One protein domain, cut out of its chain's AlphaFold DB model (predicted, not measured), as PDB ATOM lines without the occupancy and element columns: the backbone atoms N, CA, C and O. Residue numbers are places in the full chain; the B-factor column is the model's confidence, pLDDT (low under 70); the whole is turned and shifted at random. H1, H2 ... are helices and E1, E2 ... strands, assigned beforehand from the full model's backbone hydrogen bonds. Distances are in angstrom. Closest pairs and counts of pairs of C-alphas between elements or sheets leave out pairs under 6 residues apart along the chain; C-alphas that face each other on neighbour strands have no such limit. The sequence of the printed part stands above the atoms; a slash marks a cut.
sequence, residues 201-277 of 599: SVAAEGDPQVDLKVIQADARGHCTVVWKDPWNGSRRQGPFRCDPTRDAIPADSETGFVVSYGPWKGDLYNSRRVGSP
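Overview. This is residues 201 to 277 of the 599 residues of an uncharacterized protein of Streptomyces sp. Tu 6176 (UniProt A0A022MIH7). A strongly twisted sheet curves like part of a barrel, in the order E3 E2 E1 E4, antiparallel throughout; residues 259 to 277 fold back, 268 to 269 pairing with E4, and short H1 sits at one end. The printed part has 77 residues, with H1, E1, E2, E3, E4 along the chain, under half in named elements. It is mostly strand and compact, radius of gyration of the C-alphas 11.9 A, spanning 32 by 25 by 17 A.

Arrangement. E1, residues 209 to 217, bends by 63 degrees at 214; it pairs with E4, residues 253 to 258 (N 210 and O 256, 2.8 A), and E2, residues 222 to 228 (N 213 and O 226, 2.9 A). E3, residues 235 to 241, is the third strand of a meander, E1 E2 E3, each strand the antiparallel neighbour of the one before, with N 225 and O 238 of E2 and E3 3.0 A apart; E1 E2 E3 E4 make a Greek key, four strands in a row, three of them a meander and the first the antiparallel neighbour of the fourth. H1, residues 201 to 206, only grazes the sheet; 0 of 2 O i to N i+4 and 2 of 3 O i to N i+3 pairs are within hydrogen-bond range.

Along the chain. E1 measures 20.3 A, E2 19.3 A, E3 18.5 A. H1 begins at C-alpha 201 (138.819, 59.410, 198.613); E4 ends at C-alpha 258 (130.060, 59.872, 188.309).

Size, cuts and confidence. The farthest C-alphas, Ile 249 and Gly 262, are 34.7 A apart. The printed part has no cut; the E3 to E4 link is long, and residues 247 to 250 are under 70 pLDDT.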
ATOM      1  N   SER A 201     139.016  57.963 198.449       84.31
ATOM      2  CA  SER A 201     138.819  59.410 198.613       84.31
ATOM      3  C   SER A 201     139.615  60.252 197.608       84.31
ATOM      4  O   SER A 201     139.076  61.230 197.098       84.31
ATOM      5  N   VAL A 202     140.867  59.873 197.310       84.31
ATOM      6  CA  VAL A 202     141.701  60.517 196.272       84.31
ATOM      7  C   VAL A 202     141.118  60.282 194.883       84.31
ATOM      8  O   VAL A 202     141.044  61.205 194.081       84.31
ATOM      9  N   ALA A 203     140.709  59.046 194.583       89.25
ATOM     10  CA  ALA A 203     140.155  58.700 193.280       89.25
ATOM     11  C   ALA A 203     138.883  59.506 192.974       89.25
ATOM     12  O   ALA A 203     138.693  59.923 191.834       89.25
ATOM     13  N   ALA A 204     138.077  59.808 193.999       89.94
ATOM     14  CA  ALA A 204     136.887  60.642 193.868       89.94
ATOM     15  C   ALA A 204     137.177  62.085 193.416       89.94
ATOM     16  O   ALA A 204     136.305  62.724 192.838       89.94
ATOM     17  N   GLU A 205     138.384  62.618 193.643       88.88
ATOM     18  CA  GLU A 205     138.753  63.954 193.144       88.88
ATOM     19  C   GLU A 205     138.905  63.985 191.614       88.88
ATOM     20  O   GLU A 205     138.789  65.047 191.008       88.88
ATOM     21  N   GLY A 206     139.138  62.826 190.988       92.44
ATOM     22  CA  GLY A 206     139.207  62.664 189.535       92.44
ATOM     23  C   GLY A 206     137.891  62.227 188.889       92.44
ATOM     24  O   GLY A 206     137.884  61.918 187.696       92.44
ATOM     25  N   ASP A 207     136.796  62.156 189.652       96.56
ATOM     26  CA  ASP A 207     135.506  61.742 189.111       96.56
ATOM     27  C   ASP A 207     134.970  62.789 188.119       96.56
ATOM     28  O   ASP A 207     134.930  63.986 188.428       96.56
ATOM     29  N   PRO A 208     134.542  62.371 186.916       96.62
ATOM     30  CA  PRO A 208     134.024  63.288 185.914       96.62
ATOM     31  C   PRO A 208     132.726  63.940 186.392       96.62
ATOM     32  O   PRO A 208     131.774  63.263 186.797       96.62
ATOM     33  N   GLN A 209     132.680  65.263 186.278       97.31
ATOM     34  CA  GLN A 209     131.452  66.033 186.406       97.31
ATOM     35  C   GLN A 209     130.612  65.859 185.134       97.31
ATOM     36  O   GLN A 209     131.127  65.969 184.021       97.31
ATOM     37  N   VAL A 210     129.322  65.572 185.296       97.06
ATOM     38  CA  VAL A 210     128.365  65.391 184.202       97.06
ATOM     39  C   VAL A 210     127.122  66.240 184.426       97.06
ATOM     40  O   VAL A 210     126.646  66.401 185.554       97.06
ATOM     41  N   ASP A 211     126.571  66.737 183.324       96.06
ATOM     42  CA  ASP A 211     125.277  67.403 183.324       96.06
ATOM     43  C   ASP A 211     124.161  66.358 183.390       96.06
ATOM     44  O   ASP A 211     124.123  65.382 182.628       96.06
ATOM     45  N   LEU A 212     123.245  66.564 184.326       95.88
ATOM     46  CA  LEU A 212     122.112  65.699 184.598       95.88
ATOM     47  C   LEU A 212     120.842  66.387 184.113       95.88
ATOM     48  O   LEU A 212     120.549  67.512 184.514       95.88
ATOM     49  N   LYS A 213     120.044  65.692 183.301       96.12
ATOM     50  CA  LYS A 213     118.695  66.140 182.951       96.12
ATOM     51  C   LYS A 213     117.683  65.529 183.914       96.12
ATOM     52  O   LYS A 213     117.519  64.310 183.939       96.12
ATOM     53  N   VAL A 214     117.000  66.357 184.693       95.12
ATOM     54  CA  VAL A 214     115.999  65.933 185.679       95.12
ATOM     55  C   VAL A 214     114.685  65.614 184.963       95.12
ATOM     56  O   VAL A 214     114.076  66.489 184.357       95.12
ATOM     57  N   ILE A 215     114.250  64.351 185.020       96.25
ATOM     58  CA  ILE A 215     112.963  63.905 184.451       96.25
ATOM     59  C   ILE A 215     111.842  64.090 185.469       96.25
ATOM     60  O   ILE A 215     110.739  64.511 185.136       96.25
ATOM     61  N   GLN A 216     112.126  63.720 186.715       93.06
ATOM     62  CA  GLN A 216     111.162  63.717 187.802       93.06
ATOM     63  C   GLN A 216     111.876  64.141 189.077       93.06
ATOM     64  O   GLN A 216     112.963  63.639 189.358       93.06
ATOM     65  N   ALA A 217     111.265  65.040 189.839       91.44
ATOM     66  CA  ALA A 217     111.747  65.474 191.142       91.44
ATOM     67  C   ALA A 217     110.596  65.412 192.145       91.44
ATOM     68  O   ALA A 217     109.473  65.809 191.827       91.44
ATOM     69  N   ASP A 218     110.868  64.902 193.341       89.69
ATOM     70  CA  ASP A 218     109.932  64.947 194.455       89.69
ATOM     71  C   ASP A 218     110.240  66.111 195.413       89.69
ATOM     72  O   ASP A 218     111.323  66.702 195.405       89.69
ATOM     73  N   ALA A 219     109.283  66.431 196.287       86.31
ATOM     74  CA  ALA A 219     109.432  67.492 197.287       86.31
ATOM     75  C   ALA A 219     110.496  67.190 198.367       86.31
ATOM     76  O   ALA A 219     110.822  68.058 199.172       86.31
ATOM     77  N   ARG A 220     111.024  65.959 198.422       86.50
ATOM     78  CA  ARG A 220     112.062  65.520 199.368       86.50
ATOM     79  C   ARG A 220     113.470  65.599 198.763       86.50
ATOM     80  O   ARG A 220     114.441  65.253 199.441       86.50
ATOM     81  N   GLY A 221     113.591  66.062 197.516       88.19
ATOM     82  CA  GLY A 221     114.853  66.181 196.793       88.19
ATOM     83  C   GLY A 221     115.351  64.867 196.185       88.19
ATOM     84  O   GLY A 221     116.523  64.782 195.815       88.19
ATOM     85  N   HIS A 222     114.512  63.832 196.081       92.69
ATOM     86  CA  HIS A 222     114.809  62.663 195.258       92.69
ATOM     87  C   HIS A 222     114.421  62.951 193.811       92.69
ATOM     88  O   HIS A 222     113.300  63.355 193.505       92.69
ATOM     89  N   CYS A 223     115.369  62.718 192.916       93.75
ATOM     90  CA  CYS A 223     115.238  62.987 191.501       93.75
ATOM     91  C   CYS A 223     115.520  61.725 190.694       93.75
ATOM     92  O   CYS A 223     116.354  60.908 191.073       93.75
ATOM     93  N   THR A 224     114.856  61.582 189.555       95.94
ATOM     94  CA  THR A 224     115.261  60.647 188.505       95.94
ATOM     95  C   THR A 224     115.883  61.456 187.385       95.94
ATOM     96  O   THR A 224     115.245  62.365 186.848       95.94
ATOM     97  N   VAL A 225     117.130  61.144 187.049       96.88
ATOM     98  CA  VAL A 225     117.924  61.910 186.085       96.88
ATOM     99  C   VAL A 225     118.359  61.044 184.916       96.88
ATOM    100  O   VAL A 225     118.546  59.836 185.068       96.88
ATOM    101  N   VAL A 226     118.545  61.674 183.757       97.19
ATOM    102  CA  VAL A 226     119.252  61.105 182.605       97.19
ATOM    103  C   VAL A 226     120.600  61.783 182.480       97.19
ATOM    104  O   VAL A 226     120.684  63.007 182.541       97.19
ATOM    105  N   TRP A 227     121.641  60.999 182.238       97.56
ATOM    106  CA  TRP A 227     122.975  61.518 181.969       97.56
ATOM    107  C   TRP A 227     123.659  60.719 180.872       97.56
ATOM    108  O   TRP A 227     123.244  59.610 180.521       97.56
ATOM    109  N   LYS A 228     124.715  61.304 180.312       97.44
ATOM    110  CA  LYS A 228     125.606  60.623 179.381       97.44
ATOM    111  C   LYS A 228     126.775  60.047 180.173       97.44
ATOM    112  O   LYS A 228     127.498  60.789 180.829       97.44
ATOM    113  N   ASP A 229     126.945  58.733 180.126       95.56
ATOM    114  CA  ASP A 229     128.059  58.044 180.767       95.56
ATOM    115  C   ASP A 229     129.388  58.519 180.137       95.56
ATOM    116  O   ASP A 229     129.544  58.448 178.912       95.56
ATOM    117  N   PRO A 230     130.341  59.016 180.943       96.31
ATOM    118  CA  PRO A 230     131.570  59.622 180.440       96.31
ATOM    119  C   PRO A 230     132.553  58.610 179.834       96.31
ATOM    120  O   PRO A 230     133.447  59.013 179.095       96.31
ATOM    121  N   TRP A 231     132.408  57.307 180.103       95.50
ATOM    122  CA  TRP A 231     133.326  56.279 179.600       95.50
ATOM    123  C   TRP A 231     132.875  55.646 178.288       95.50
ATOM    124  O   TRP A 231     133.720  55.300 177.468       95.50
ATOM    125  N   ASN A 232     131.569  55.461 178.083       95.38
ATOM    126  CA  ASN A 232     131.044  54.798 176.880       95.38
ATOM    127  C   ASN A 232     130.073  55.668 176.062       95.38
ATOM    128  O   ASN A 232     129.611  55.244 175.006       95.38
ATOM    129  N   GLY A 233     129.732  56.866 176.543       95.69
ATOM    130  CA  GLY A 233     128.812  57.788 175.883       95.69
ATOM    131  C   GLY A 233     127.343  57.355 175.888       95.69
ATOM    132  O   GLY A 233     126.515  58.070 175.319       95.69
ATOM    133  N   SER A 234     127.003  56.218 176.504       96.19
ATOM    134  CA  SER A 234     125.629  55.721 176.592       96.19
ATOM    135  C   SER A 234     124.775  56.627 177.479       96.19
ATOM    136  O   SER A 234     125.257  57.200 178.457       96.19
ATOM    137  N   ARG A 235     123.492  56.777 177.141       96.75
ATOM    138  CA  ARG A 235     122.541  57.453 178.027       96.75
ATOM    139  C   ARG A 235     122.103  56.487 179.118       96.75
ATOM    140  O   ARG A 235     121.625  55.396 178.815       96.75
ATOM    141  N   ARG A 236     122.242  56.905 180.370       96.12
ATOM    142  CA  ARG A 236     121.774  56.172 181.548       96.12
ATOM    143  C   ARG A 236     120.681  56.960 182.248       96.12
ATOM    144  O   ARG A 236     120.637  58.184 182.147       96.12
ATOM    145  N   GLN A 237     119.812  56.241 182.945       96.56
ATOM    146  CA  GLN A 237     118.757  56.801 183.779       96.56
ATOM    147  C   GLN A 237     118.803  56.138 185.152       96.56
ATOM    148  O   GLN A 237     119.031  54.933 185.253       96.56
ATOM    149  N   GLY A 238     118.589  56.916 186.210       94.56
ATOM    150  CA  GLY A 238     118.735  56.421 187.571       94.56
ATOM    151  C   GLY A 238     118.379  57.454 188.639       94.56
ATOM    152  O   GLY A 238     118.119  58.619 188.316       94.56
ATOM    153  N   PRO A 239     118.332  57.019 189.908       95.06
ATOM    154  CA  PRO A 239     118.028  57.889 191.034       95.06
ATOM    155  C   PRO A 239     119.197  58.835 191.351       95.06
ATOM    156  O   PRO A 239     120.365  58.467 191.252       95.06
ATOM    157  N   PHE A 240     118.869  60.047 191.785       94.81
ATOM    158  CA  PHE A 240     119.792  61.099 192.199       94.81
ATOM    159  C   PHE A 240     119.189  61.910 193.350       94.81
ATOM    160  O   PHE A 240     117.974  61.911 193.550       94.81
ATOM    161  N   ARG A 241     120.019  62.613 194.126       92.44
ATOM    162  CA  ARG A 241     119.551  63.491 195.206       92.44
ATOM    163  C   ARG A 241     119.878  64.941 194.864       92.44
ATOM    164  O   ARG A 241     121.021  65.368 195.049       92.44
ATOM    165  N   CYS A 242     118.888  65.659 194.342       90.38
ATOM    166  CA  CYS A 242     119.025  67.062 193.955       90.38
ATOM    167  C   CYS A 242     119.324  67.946 195.171       90.38
ATOM    168  O   CYS A 242     118.945  67.612 196.299       90.38
ATOM    169  N   ASP A 243     120.001  69.074 194.952       84.50
ATOM    170  CA  ASP A 243     120.184  70.060 196.013       84.50
ATOM    171  C   ASP A 243     118.839  70.769 196.291       84.50
ATOM    172  O   ASP A 243     118.269  71.363 195.375       84.50
ATOM    173  N   PRO A 244     118.293  70.726 197.523       80.06
ATOM    174  CA  PRO A 244     117.054  71.431 197.848       80.06
ATOM    175  C   PRO A 244     117.169  72.957 197.719       80.06
ATOM    176  O   PRO A 244     116.141  73.627 197.684       80.06
ATOM    177  N   THR A 245     118.385  73.515 197.674       79.25
ATOM    178  CA  THR A 245     118.619  74.963 197.530       79.25
ATOM    179  C   THR A 245     118.938  75.391 196.101       79.25
ATOM    180  O   THR A 245     119.469  76.479 195.905       79.25
ATOM    181  N   ARG A 246     118.681  74.544 195.102       71.50
ATOM    182  CA  ARG A 246     118.913  74.887 193.699       71.50
ATOM    183  C   ARG A 246     118.012  76.047 193.243       71.50
ATOM    184  O   ARG A 246     116.824  76.086 193.566       71.50
ATOM    185  N   ASP A 247     118.566  76.912 192.396       68.31
ATOM    186  CA  ASP A 247     117.812  77.944 191.690       68.31
ATOM    187  C   ASP A 247     116.786  77.326 190.725       68.31
ATOM    188  O   ASP A 247     117.053  76.361 190.009       68.31
ATOM    189  N   ALA A 248     115.577  77.883 190.699       59.84
ATOM    190  CA  ALA A 248     114.451  77.320 189.953       59.84
ATOM    191  C   ALA A 248     114.609  77.372 188.418       59.84
ATOM    192  O   ALA A 248     113.734  76.880 187.710       59.84
ATOM    193  N   ILE A 249     115.676  77.970 187.876       61.56
ATOM    194  CA  ILE A 249     115.858  78.159 186.433       61.56
ATOM    195  C   ILE A 249     117.328  77.901 186.053       61.56
ATOM    196  O   ILE A 249     118.189  78.646 186.522       61.56
ATOM    197  N   PRO A 250     117.625  76.917 185.177       65.62
ATOM    198  CA  PRO A 250     116.701  75.959 184.557       65.62
ATOM    199  C   PRO A 250     116.254  74.856 185.533       65.62
ATOM    200  O   PRO A 250     117.074  74.192 186.162       65.62
ATOM    201  N   ALA A 251     114.942  74.610 185.626       72.75
ATOM    202  CA  ALA A 251     114.371  73.573 186.492       72.75
ATOM    203  C   ALA A 251     114.605  72.125 185.999       72.75
ATOM    204  O   ALA A 251     114.112  71.174 186.608       72.75
ATOM    205  N   ASP A 252     115.310  71.904 184.898       87.94
ATOM    206  CA  ASP A 252     115.505  70.572 184.324       87.94
ATOM    207  C   ASP A 252     116.975  70.146 184.249       87.94
ATOM    208  O   ASP A 252     117.244  69.015 183.845       87.94
ATOM    209  N   SER A 253     117.915  70.982 184.697       89.69
ATOM    210  CA  SER A 253     119.348  70.669 184.720       89.69
ATOM    211  C   SER A 253     119.915  70.638 186.137       89.69
ATOM    212  O   SER A 253     119.602  71.498 186.954       89.69
ATOM    213  N   GLU A 254     120.788  69.675 186.407       91.94
ATOM    214  CA  GLU A 254     121.560  69.560 187.645       91.94
ATOM    215  C   GLU A 254     122.999  69.147 187.306       91.94
ATOM    216  O   GLU A 254     123.248  68.600 186.232       91.94
ATOM    217  N   THR A 255     123.950  69.357 188.217       93.44
ATOM    218  CA  THR A 255     125.312  68.824 188.063       93.44
ATOM    219  C   THR A 255     125.559  67.695 189.055       93.44
ATOM    220  O   THR A 255     125.202  67.772 190.234       93.44
ATOM    221  N   GLY A 256     126.169  66.620 188.570       94.94
ATOM    222  CA  GLY A 256     126.571  65.487 189.394       94.94
ATOM    223  C   GLY A 256     127.954  64.993 189.018       94.94
ATOM    224  O   GLY A 256     128.515  65.367 187.993       94.94
ATOM    225  N   PHE A 257     128.493  64.130 189.862       97.06
ATOM    226  CA  PHE A 257     129.751  63.439 189.635       97.06
ATOM    227  C   PHE A 257     129.463  61.955 189.467       97.06
ATOM    228  O   PHE A 257     128.590  61.407 190.150       97.06
ATOM    229  N   VAL A 258     130.180  61.312 188.547       97.06
ATOM    230  CA  VAL A 258     130.060  59.872 188.309       97.06
ATOM    231  C   VAL A 258     131.256  59.160 188.921       97.06
ATOM    232  O   VAL A 258     132.392  59.456 188.564       97.06
ATOM    233  N   VAL A 259     131.014  58.184 189.796       96.31
ATOM    234  CA  VAL A 259     132.084  57.407 190.438       96.31
ATOM    235  C   VAL A 259     132.915  56.684 189.377       96.31
ATOM    236  O   VAL A 259     132.373  55.935 188.560       96.31
ATOM    237  N   SER A 260     134.234  56.881 189.388       94.62
ATOM    238  CA  SER A 260     135.159  56.332 188.385       94.62
ATOM    239  C   SER A 260     135.801  54.990 188.755       94.62
ATOM    240  O   SER A 260     136.395  54.331 187.894       94.62
ATOM    241  N   TYR A 261     135.662  54.555 190.009       93.12
ATOM    242  CA  TYR A 261     136.415  53.446 190.595       93.12
ATOM    243  C   TYR A 261     135.531  52.410 191.303       93.12
ATOM    244  O   TYR A 261     134.370  52.638 191.637       93.12
ATOM    245  N   GLY A 262     136.132  51.245 191.562       90.75
ATOM    246  CA  GLY A 262     135.534  50.197 192.384       90.75
ATOM    247  C   GLY A 262     134.258  49.572 191.795       90.75
ATOM    248  O   GLY A 262     133.972  49.721 190.605       90.75
ATOM    249  N   PRO A 263     133.491  48.841 192.621       93.75
ATOM    250  CA  PRO A 263     132.236  48.212 192.205       93.75
ATOM    251  C   PRO A 263     131.095  49.219 191.977       93.75
ATOM    252  O   PRO A 263     130.069  48.841 191.425       93.75
ATOM    253  N   TRP A 264     131.276  50.479 192.380       93.69
ATOM    254  CA  TRP A 264     130.300  51.567 192.235       93.69
ATOM    255  C   TRP A 264     130.515  52.400 190.970       93.69
ATOM    256  O   TRP A 264     129.896  53.449 190.814       93.69
ATOM    257  N   LYS A 265     131.413  51.979 190.071       94.12
ATOM    258  CA  LYS A 265     131.714  52.729 188.852       94.12
ATOM    259  C   LYS A 265     130.440  52.981 188.036       94.12
ATOM    260  O   LYS A 265     129.788  52.039 187.586       94.12
ATOM    261  N   GLY A 266     130.133  54.252 187.788       93.25
ATOM    262  CA  GLY A 266     128.907  54.675 187.110       93.25
ATOM    263  C   GLY A 266     127.802  55.194 188.033       93.25
ATOM    264  O   GLY A 266     126.846  55.775 187.520       93.25
ATOM    265  N   ASP A 267     127.925  55.023 189.354       94.88
ATOM    266  CA  ASP A 267     127.000  55.611 190.325       94.88
ATOM    267  C   ASP A 267     127.121  57.138 190.335       94.88
ATOM    268  O   ASP A 267     128.206  57.692 190.152       94.88
ATOM    269  N   LEU A 268     126.009  57.821 190.602       96.38
ATOM    270  CA  LEU A 268     125.964  59.276 190.698       96.38
ATOM    271  C   LEU A 268     126.006  59.767 192.144       96.38
ATOM    272  O   LEU A 268     125.391  59.189 193.044       96.38
ATOM    273  N   TYR A 269     126.653  60.910 192.352       95.12
ATOM    274  CA  TYR A 269     126.556  61.673 193.591       95.12
ATOM    275  C   TYR A 269     126.605  63.184 193.336       95.12
ATOM    276  O   TYR A 269     127.107  63.647 192.314       95.12
ATOM    277  N   ASN A 270     126.038  63.967 194.252       92.62
ATOM    278  CA  ASN A 270     125.987  65.429 194.146       92.62
ATOM    279  C   ASN A 270     127.249  66.113 194.709       92.62
ATOM    280  O   ASN A 270     128.113  65.467 195.295       92.62
ATOM    281  N   SER A 271     127.349  67.439 194.612       88.06
ATOM    282  CA  SER A 271     128.484  68.224 195.145       88.06
ATOM    283  C   SER A 271     128.737  68.030 196.651       88.06
ATOM    284  O   SER A 271     129.868  68.145 197.122       88.06
ATOM    285  N   ARG A 272     127.705  67.653 197.419       87.19
ATOM    286  CA  ARG A 272     127.804  67.305 198.850       87.19
ATOM    287  C   ARG A 272     128.241  65.851 199.086       87.19
ATOM    288  O   ARG A 272     128.323  65.399 200.232       87.19
ATOM    289  N   ARG A 273     128.556  65.122 198.012       87.69
ATOM    290  CA  ARG A 273     128.921  63.702 197.965       87.69
ATOM    291  C   ARG A 273     127.834  62.762 198.488       87.69
ATOM    292  O   ARG A 273     128.129  61.777 199.161       87.69
ATOM    293  N   VAL A 274     126.573  63.081 198.208       87.81
ATOM    294  CA  VAL A 274     125.413  62.243 198.539       87.81
ATOM    295  C   VAL A 274     124.869  61.619 197.255       87.81
ATOM    296  O   VAL A 274     124.680  62.325 196.269       87.81
ATOM    297  N   GLY A 275     124.599  60.311 197.267       86.88
ATOM    298  CA  GLY A 275     123.996  59.594 196.133       86.88
ATOM    299  C   GLY A 275     124.585  58.203 195.900       86.88
ATOM    300  O   GLY A 275     123.841  57.285 195.579       86.88
ATOM    301  N   SER A 276     125.877  58.021 196.187       91.31
ATOM    302  CA  SER A 276     126.561  56.727 196.098       91.31
ATOM    303  C   SER A 276     126.997  56.228 197.483       91.31
ATOM    304  O   SER A 276     127.421  57.034 198.321       91.31
ATOM    305  N   PRO A 277     126.942  54.908 197.748       90.75
ATOM    306  CA  PRO A 277     127.511  54.322 198.959       90.75
ATOM    307  C   PRO A 277     129.048  54.376 198.996       90.75
ATOM    308  O   PRO A 277     129.605  54.211 200.081       90.75
TER     309      PRO A 277